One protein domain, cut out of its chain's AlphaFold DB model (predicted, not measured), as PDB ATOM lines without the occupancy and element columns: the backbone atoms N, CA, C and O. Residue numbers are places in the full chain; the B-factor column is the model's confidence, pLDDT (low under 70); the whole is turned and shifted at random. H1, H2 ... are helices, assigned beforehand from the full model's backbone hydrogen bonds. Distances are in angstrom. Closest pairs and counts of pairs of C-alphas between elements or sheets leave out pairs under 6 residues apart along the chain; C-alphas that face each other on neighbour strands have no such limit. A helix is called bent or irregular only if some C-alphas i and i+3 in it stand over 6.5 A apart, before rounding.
ATOM      1  N   ASN A  70     138.784 197.447 173.715       98.44
ATOM      2  CA  ASN A  70     137.756 196.430 173.774       98.44
ATOM      3  C   ASN A  70     138.367 195.046 173.991       98.44
ATOM      4  O   ASN A  70     138.884 194.414 173.065       98.44
ATOM      5  N   ILE A  71     138.277 194.545 175.223       98.50
ATOM      6  CA  ILE A  71     138.819 193.230 175.584       98.50
ATOM      7  C   ILE A  71     138.228 192.087 174.742       98.50
ATOM      8  O   ILE A  71     138.914 191.096 174.496       98.50
ATOM      9  N   GLU A  72     136.984 192.208 174.271       98.62
ATOM     10  CA  GLU A  72     136.351 191.195 173.425       98.62
ATOM     11  C   GLU A  72     137.029 191.127 172.055       98.62
ATOM     12  O   GLU A  72     137.432 190.049 171.620       98.62
ATOM     13  N   ILE A  73     137.254 192.284 171.423       98.75
ATOM     14  CA  ILE A  73     137.963 192.385 170.139       98.75
ATOM     15  C   ILE A  73     139.399 191.866 170.281       98.75
ATOM     16  O   ILE A  73     139.848 191.066 169.460       98.75
ATOM     17  N   ARG A  74     140.100 192.249 171.355       98.69
ATOM     18  CA  ARG A  74     141.459 191.766 171.669       98.69
ATOM     19  C   ARG A  74     141.502 190.246 171.832       98.69
ATOM     20  O   ARG A  74     142.389 189.587 171.294       98.69
ATOM     21  N   THR A  75     140.508 189.679 172.514       98.69
ATOM     22  CA  THR A  75     140.363 188.226 172.705       98.69
ATOM     23  C   THR A  75     140.122 187.508 171.376       98.69
ATOM     24  O   THR A  75     140.745 186.481 171.103       98.69
ATOM     25  N   ILE A  76     139.266 188.063 170.514       98.44
ATOM     26  CA  ILE A  76     139.029 187.540 169.163       98.44
ATOM     27  C   ILE A  76     140.324 187.590 168.337       98.44
ATOM     28  O   ILE A  76     140.692 186.585 167.726       98.44
ATOM     29  N   ARG A  77     141.049 188.716 168.346       98.56
ATOM     30  CA  ARG A  77     142.325 188.853 167.627       98.56
ATOM     31  C   ARG A  77     143.352 187.831 168.089       98.56
ATOM     32  O   ARG A  77     143.932 187.140 167.251       98.56
ATOM     33  N   LEU A  78     143.538 187.682 169.396       98.62
ATOM     34  CA  LEU A  78     144.460 186.698 169.954       98.62
ATOM     35  C   LEU A  78     144.093 185.270 169.530       98.62
ATOM     36  O   LEU A  78     144.960 184.530 169.071       98.62
ATOM     37  N   SER A  79     142.804 184.917 169.570       97.69
ATOM     38  CA  SER A  79     142.313 183.612 169.114       97.69
ATOM     39  C   SER A  79     142.677 183.313 167.657       97.69
ATOM     40  O   SER A  79     143.111 182.200 167.337       97.69
ATOM     41  N   ILE A  80     142.534 184.292 166.758       97.12
ATOM     42  CA  ILE A  80     142.900 184.107 165.349       97.12
ATOM     43  C   ILE A  80     144.420 184.031 165.180       97.12
ATOM     44  O   ILE A  80     144.889 183.164 164.440       97.12
ATOM     45  N   GLN A  81     145.184 184.886 165.867       97.75
ATOM     46  CA  GLN A  81     146.648 184.887 165.796       97.75
ATOM     47  C   GLN A  81     147.261 183.561 166.274       97.75
ATOM     48  O   GLN A  81     148.115 183.004 165.586       97.75
ATOM     49  N   GLU A  82     146.781 183.014 167.394       96.25
ATOM     50  CA  GLU A  82     147.220 181.724 167.957       96.25
ATOM     51  C   GLU A  82     147.028 180.564 166.963       96.25
ATOM     52  O   GLU A  82     147.850 179.655 166.854       96.25
ATOM     53  N   ASN A  83     145.954 180.619 166.171       93.31
ATOM     54  CA  ASN A  83     145.595 179.576 165.212       93.31
ATOM     55  C   ASN A  83     146.098 179.844 163.781       93.31
ATOM     56  O   ASN A  83     145.858 179.031 162.876       93.31
ATOM     57  N   ALA A  84     146.752 180.981 163.536       92.81
ATOM     58  CA  ALA A  84     147.182 181.379 162.206       92.81
ATOM     59  C   ALA A  84     148.433 180.594 161.758       92.81
ATOM     60  O   ALA A  84     149.415 180.479 162.493       92.81
ATOM     61  N   PRO A  85     148.478 180.097 160.507       88.00
ATOM     62  CA  PRO A  85     149.696 179.518 159.955       88.00
ATOM     63  C   PRO A  85     150.882 180.493 159.993       88.00
ATOM     64  O   PRO A  85     150.799 181.601 159.460       88.00
ATOM     65  N   LYS A  86     152.034 180.046 160.514       89.38
ATOM     66  CA  LYS A  86     153.252 180.872 160.675       89.38
ATOM     67  C   LYS A  86     153.669 181.635 159.407       89.38
ATOM     68  O   LYS A  86     154.122 182.774 159.485       89.38
ATOM     69  N   PHE A  87     153.483 181.047 158.222       88.62
ATOM     70  CA  PHE A  87     153.851 181.686 156.950       88.62
ATOM     71  C   PHE A  87     153.009 182.931 156.610       88.62
ATOM     72  O   PHE A  87     153.456 183.757 155.815       88.62
ATOM     73  N   LEU A  88     151.821 183.090 157.207       89.94
ATOM     74  CA  LEU A  88     150.967 184.277 157.050       89.94
ATOM     75  C   LEU A  88     151.400 185.435 157.950       89.94
ATOM     76  O   LEU A  88     150.938 186.556 157.763       89.94
ATOM     77  N   ARG A  89     152.318 185.180 158.889       93.38
ATOM     78  CA  ARG A  89     152.918 186.172 159.785       93.38
ATOM     79  C   ARG A  89     151.907 186.961 160.633       93.38
ATOM     80  O   ARG A  89     152.255 188.028 161.139       93.38
ATOM     81  N   TYR A  90     150.714 186.415 160.857       95.81
ATOM     82  CA  TYR A  90     149.663 187.020 161.677       95.81
ATOM     83  C   TYR A  90     149.757 186.562 163.140       95.81
ATOM     84  O   TYR A  90     149.016 185.701 163.583       95.81
ATOM     85  N   HIS A  91     150.772 187.065 163.834       96.69
ATOM     86  CA  HIS A  91     151.173 186.620 165.181       96.69
ATOM     87  C   HIS A  91     151.974 187.697 165.934       96.69
ATOM     88  O   HIS A  91     152.636 187.418 166.928       96.69
ATOM     89  N   LYS A  92     151.994 188.930 165.413       96.75
ATOM     90  CA  LYS A  92     152.876 189.997 165.909       96.75
ATOM     91  C   LYS A  92     152.343 190.665 167.173       96.75
ATOM     92  O   LYS A  92     153.126 191.259 167.902       96.75
ATOM     93  N   ASN A  93     151.040 190.563 167.414       98.12
ATOM     94  CA  ASN A  93     150.348 191.248 168.497       98.12
ATOM     95  C   ASN A  93     149.898 190.276 169.595       98.12
ATOM     96  O   ASN A  93     149.146 190.664 170.479       98.12
ATOM     97  N   ILE A  94     150.359 189.019 169.559       98.25
ATOM     98  CA  ILE A  94     150.010 187.997 170.556       98.25
ATOM     99  C   ILE A  94     150.348 188.478 171.969       98.25
ATOM    100  O   ILE A  94     149.487 188.478 172.845       98.25
ATOM    101  N   SER A  95     151.584 188.939 172.185       98.12
ATOM    102  CA  SER A  95     152.030 189.418 173.499       98.12
ATOM    103  C   SER A  95     151.247 190.646 173.969       98.12
ATOM    104  O   SER A  95     150.916 190.736 175.145       98.12
ATOM    105  N   GLU A  96     150.917 191.556 173.049       98.19
ATOM    106  CA  GLU A  96     150.133 192.764 173.333       98.19
ATOM    107  C   GLU A  96     148.709 192.410 173.784       98.19
ATOM    108  O   GLU A  96     148.259 192.866 174.832       98.19
ATOM    109  N   ASP A  97     148.009 191.556 173.030       98.62
ATOM    110  CA  ASP A  97     146.635 191.169 173.358       98.62
ATOM    111  C   ASP A  97     146.576 190.339 174.641       98.62
ATOM    112  O   ASP A  97     145.697 190.553 175.477       98.62
ATOM    113  N   LYS A  98     147.538 189.428 174.831       98.50
ATOM    114  CA  LYS A  98     147.672 188.640 176.059       98.50
ATOM    115  C   LYS A  98     147.819 189.552 177.274       98.50
ATOM    116  O   LYS A  98     147.083 189.389 178.248       98.50
ATOM    117  N   GLN A  99     148.752 190.505 177.214       98.31
ATOM    118  CA  GLN A  99     149.000 191.439 178.307       98.31
ATOM    119  C   GLN A  99     147.745 192.259 178.624       98.31
ATOM    120  O   GLN A  99     147.330 192.319 179.780       98.31
ATOM    121  N   TYR A 100     147.085 192.799 177.596       98.62
ATOM    122  CA  TYR A 100     145.854 193.567 177.766       98.62
ATOM    123  C   TYR A 100     144.754 192.756 178.473       98.62
ATOM    124  O   TYR A 100     144.102 193.235 179.402       98.62
ATOM    125  N   ILE A 101     144.559 191.498 178.065       98.56
ATOM    126  CA  ILE A 101     143.562 190.605 178.666       98.56
ATOM    127  C   ILE A 101     143.881 190.336 180.143       98.56
ATOM    128  O   ILE A 101     142.972 190.380 180.973       98.56
ATOM    129  N   LEU A 102     145.149 190.091 180.488       98.31
ATOM    130  CA  LEU A 102     145.577 189.854 181.873       98.31
ATOM    131  C   LEU A 102     145.322 191.060 182.780       98.31
ATOM    132  O   LEU A 102     144.850 190.897 183.908       98.31
ATOM    133  N   GLU A 103     145.619 192.259 182.284       98.06
ATOM    134  CA  GLU A 103     145.504 193.504 183.045       98.06
ATOM    135  C   GLU A 103     144.038 193.907 183.263       98.06
ATOM    136  O   GLU A 103     143.652 194.260 184.381       98.06
ATOM    137  N   HIS A 104     143.191 193.774 182.237       98.06
ATOM    138  CA  HIS A 104     141.840 194.348 182.246       98.06
ATOM    139  C   HIS A 104     140.708 193.354 182.538       98.06
ATOM    140  O   HIS A 104     139.575 193.766 182.794       98.06
ATOM    141  N   TYR A 105     140.964 192.041 182.574       97.88
ATOM    142  CA  TYR A 105     139.904 191.043 182.799       97.88
ATOM    143  C   TYR A 105     139.083 191.278 184.080       97.88
ATOM    144  O   TYR A 105     137.863 191.073 184.107       97.88
ATOM    145  N   LYS A 106     139.723 191.740 185.161       96.75
ATOM    146  CA  LYS A 106     139.035 192.000 186.436       96.75
ATOM    147  C   LYS A 106     138.020 193.142 186.337       96.75
ATOM    148  O   LYS A 106     137.035 193.121 187.076       96.75
ATOM    149  N   GLU A 107     138.225 194.072 185.410       97.00
ATOM    150  CA  GLU A 107     137.387 195.253 185.183       97.00
ATOM    151  C   GLU A 107     136.116 194.926 184.385       97.00
ATOM    152  O   GLU A 107     135.153 195.696 184.402       97.00
ATOM    153  N   VAL A 108     136.066 193.755 183.736       96.94
ATOM    154  CA  VAL A 108     134.905 193.304 182.962       96.94
ATOM    155  C   VAL A 108     133.697 193.105 183.877       96.94
ATOM    156  O   VAL A 108     133.689 192.240 184.761       96.94
ATOM    157  N   ARG A 109     132.657 193.913 183.634       97.00
ATOM    158  CA  ARG A 109     131.388 193.901 184.384       97.00
ATOM    159  C   ARG A 109     130.318 193.022 183.746       97.00
ATOM    160  O   ARG A 109     129.488 192.466 184.457       97.00
ATOM    161  N   ASN A 110     130.320 192.905 182.418       97.56
ATOM    162  CA  ASN A 110     129.379 192.041 181.715       97.56
ATOM    163  C   ASN A 110     129.743 190.569 181.981       97.56
ATOM    164  O   ASN A 110     130.854 190.135 181.676       97.56
ATOM    165  N   ALA A 111     128.814 189.811 182.569       97.56
ATOM    166  CA  ALA A 111     129.063 188.436 182.994       97.56
ATOM    167  C   ALA A 111     129.319 187.481 181.817       97.56
ATOM    168  O   ALA A 111     130.192 186.622 181.912       97.56
ATOM    169  N   GLU A 112     128.598 187.640 180.707       97.31
ATOM    170  CA  GLU A 112     128.754 186.796 179.519       97.31
ATOM    171  C   GLU A 112     130.106 187.032 178.848       97.31
ATOM    172  O   GLU A 112     130.830 186.075 178.576       97.31
ATOM    173  N   LEU A 113     130.494 188.300 178.689       97.75
ATOM    174  CA  LEU A 113     131.814 188.679 178.191       97.75
ATOM    175  C   LEU A 113     132.919 188.130 179.097       97.75
ATOM    176  O   LEU A 113     133.896 187.556 178.623       97.75
ATOM    177  N   LYS A 114     132.748 188.240 180.416       97.88
ATOM    178  CA  LYS A 114     133.715 187.698 181.374       97.88
ATOM    179  C   LYS A 114     133.869 186.183 181.222       97.88
ATOM    180  O   LYS A 114     134.986 185.676 181.191       97.88
ATOM    181  N   ILE A 115     132.762 185.459 181.055       98.25
ATOM    182  CA  ILE A 115     132.777 184.014 180.787       98.25
ATOM    183  C   ILE A 115     133.460 183.705 179.451       98.25
ATOM    184  O   ILE A 115     134.231 182.750 179.381       98.25
ATOM    185  N   PHE A 116     133.189 184.483 178.404       98.06
ATOM    186  CA  PHE A 116     133.809 184.319 177.092       98.06
ATOM    187  C   PHE A 116     135.336 184.446 177.169       98.06
ATOM    188  O   PHE A 116     136.040 183.505 176.800       98.06
ATOM    189  N   VAL A 117     135.837 185.550 177.736       98.31
ATOM    190  CA  VAL A 117     137.279 185.795 177.893       98.31
ATOM    191  C   VAL A 117     137.922 184.692 178.733       98.31
ATOM    192  O   VAL A 117     138.920 184.107 178.322       98.31
ATOM    193  N   LYS A 118     137.308 184.326 179.867       98.25
ATOM    194  CA  LYS A 118     137.789 183.231 180.720       98.25
ATOM    195  C   LYS A 118     137.906 181.910 179.965       98.25
ATOM    196  O   LYS A 118     138.934 181.245 180.056       98.25
ATOM    197  N   LYS A 119     136.860 181.517 179.234       98.19
ATOM    198  CA  LYS A 119     136.848 180.258 178.475       98.19
ATOM    199  C   LYS A 119     137.960 180.225 177.436       98.19
ATOM    200  O   LYS A 119     138.613 179.194 177.304       98.19
ATOM    201  N   PHE A 120     138.178 181.338 176.736       97.94
ATOM    202  CA  PHE A 120     139.285 181.458 175.797       97.94
ATOM    203  C   PHE A 120     140.635 181.282 176.507       97.94
ATOM    204  O   PHE A 120     141.393 180.385 176.149       97.94
ATOM    205  N   VAL A 121     140.896 182.062 177.562       98.06
ATOM    206  CA  VAL A 121     142.166 182.022 178.309       98.06
ATOM    207  C   VAL A 121     142.466 180.624 178.847       98.06
ATOM    208  O   VAL A 121     143.589 180.147 178.733       98.06
ATOM    209  N   GLN A 122     141.465 179.921 179.383       97.75
ATOM    210  CA  GLN A 122     141.645 178.567 179.914       97.75
ATOM    211  C   GLN A 122     142.095 177.554 178.848       97.75
ATOM    212  O   GLN A 122     142.842 176.626 179.162       97.75
ATOM    213  N   GLN A 123     141.665 177.733 177.598       96.75
ATOM    214  CA  GLN A 123     141.946 176.818 176.488       96.75
ATOM    215  C   GLN A 123     143.175 177.219 175.663       96.75
ATOM    216  O   GLN A 123     143.785 176.353 175.043       96.75
ATOM    217  N   SER A 124     143.533 178.503 175.666       97.12
ATOM    218  CA  SER A 124     144.624 179.056 174.863       97.12
ATOM    219  C   SER A 124     145.992 178.505 175.285       97.12
ATOM    220  O   SER A 124     146.265 178.313 176.481       97.12
ATOM    221  N   SER A 125     146.865 178.255 174.304       96.12
ATOM    222  CA  SER A 125     148.271 177.899 174.540       96.12
ATOM    223  C   SER A 125     149.161 179.099 174.865       96.12
ATOM    224  O   SER A 125     150.302 178.903 175.273       96.12
ATOM    225  N   GLU A 126     148.660 180.325 174.700       97.00
ATOM    226  CA  GLU A 126     149.438 181.550 174.924       97.00
ATOM    227  C   GLU A 126     149.535 181.937 176.408       97.00
ATOM    228  O   GLU A 126     150.347 182.790 176.771       97.00
ATOM    229  N   PHE A 127     148.739 181.311 177.279       97.69
ATOM    230  CA  PHE A 127     148.704 181.594 178.715       97.69
ATOM    231  C   PHE A 127     149.335 180.464 179.528       97.69
ATOM    232  O   PHE A 127     149.054 179.283 179.311       97.69
ATOM    233  N   GLU A 128     150.148 180.842 180.506       96.69
ATOM    234  CA  GLU A 128     150.759 179.949 181.483       96.69
ATOM    235  C   GLU A 128     149.748 179.546 182.564       96.69
ATOM    236  O   GLU A 128     148.770 180.248 182.832       96.69
ATOM    237  N   ASP A 129     149.998 178.429 183.251       95.56
ATOM    238  CA  ASP A 129     149.087 177.921 184.287       95.56
ATOM    239  C   ASP A 129     148.870 178.927 185.429       95.56
ATOM    240  O   ASP A 129     147.756 179.070 185.939       95.56
ATOM    241  N   GLN A 130     149.915 179.677 185.799       95.12
ATOM    242  CA  GLN A 130     149.818 180.725 186.815       95.12
ATOM    243  C   GLN A 130     148.922 181.887 186.362       95.12
ATOM    244  O   GLN A 130     148.167 182.432 187.165       95.12
ATOM    245  N   GLU A 131     148.977 182.254 185.082       95.31
ATOM    246  CA  GLU A 131     148.131 183.301 184.507       95.31
ATOM    247  C   GLU A 131     146.672 182.835 184.440       95.31
ATOM    248  O   GLU A 131     145.765 183.566 184.839       95.31
ATOM    249  N   LYS A 132     146.441 181.581 184.029       95.50
ATOM    250  CA  LYS A 132     145.104 180.966 183.975       95.50
ATOM    251  C   LYS A 132     144.429 180.897 185.344       95.50
ATOM    252  O   LYS A 132     143.208 181.020 185.420       95.50
ATOM    253  N   ALA A 133     145.196 180.740 186.422       92.19
ATOM    254  CA  ALA A 133     144.667 180.698 187.786       92.19
ATOM    255  C   ALA A 133     143.986 182.010 188.230       92.19
ATOM    256  O   ALA A 133     143.224 182.006 189.196       92.19
ATOM    257  N   ALA A 134     144.235 183.128 187.537       86.56
ATOM    258  CA  ALA A 134     143.647 184.429 187.849       86.56
ATOM    259  C   ALA A 134     142.246 184.665 187.239       86.56
ATOM    260  O   ALA A 134     141.647 185.712 187.512       86.56
ATOM    261  N   PHE A 135     141.728 183.725 186.432       92.12
ATOM    262  CA  PHE A 135     140.479 183.862 185.667       92.12
ATOM    263  C   PHE A 135     139.323 183.043 186.234       92.12
ATOM    264  O   PHE A 135     138.183 183.571 186.276       92.12
TER     265      PHE A 135
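Overview. This is residues 70 to 135 of the 135 residues of an uncharacterized protein of Flavobacteriaceae bacterium (UniProt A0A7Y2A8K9). Three helices, H1, H2 and H3, form a small up-and-down bundle, each running against the one before it in the chain, with their centres at the corners of a triangle. The short H4 follows H3 and sits near it, while the links around Phe 87 and Arg 109 make the two ends of the long axis. The printed part has 66 residues with four named helices, in the order H1, H2, H3, H4, and no named strand; the class is all helix. The whole is compact, with a radius of gyration of the C-alphas of 11.5 A, yet elongated, spanning 37 by 24 by 16 A.

Along the chain. H2, the longest helix, covers residues 94 to 107 and measures 20.6 A. It is irregular: C-alphas 103 and 106 are 7.5 A apart. H1 covers residues 71 to 83, 18.4 A, beginning with C-alpha 71 at (138.819, 193.230, 175.584). H3 covers residues 111 to 123, 18.5 A. H4 covers residues 129 to 132 and ends with C-alpha 132 at (145.104, 180.966, 183.975).

Arrangement. H2 and H1 form a helical hairpin and touch, their closest C-alphas, Arg 74 and Asp 97, being 5.5 A apart; they run opposite ways at a shallow tilt of 33 degrees, only just short of steep. H1 and H3 touch, closest at the C-alphas of Thr 75 and Val 117, 6.5 A, and run the same way at a shallow tilt of 23 degrees. H2 and H3, also a helical hairpin, only just touch, with 3 pairs of C-alphas within 8 A, through residues 101 to 105 and 114 to 117 alone; the closest C-alphas, Tyr 105 and Lys 114, are 7.2 A apart, and the helices run opposite ways at a steep tilt of 39 degrees. H4 is close to but not clearly touching H3, the C-alphas of Gln 122 and Lys 132 being 5.8 A apart, and apart from H1. Every O i to N i+4 pair is within hydrogen-bond range in H1 and H3, and 8 of 10 are in H2; H4 is too short for such a pair.

Size, cuts and confidence. The C-alphas farthest apart, Phe 87 and Arg 109, are 37.5 A apart. The printed part has no cut, and no link is long. The mean pLDDT of the printed part is 96.6, and no printed residue is under 70.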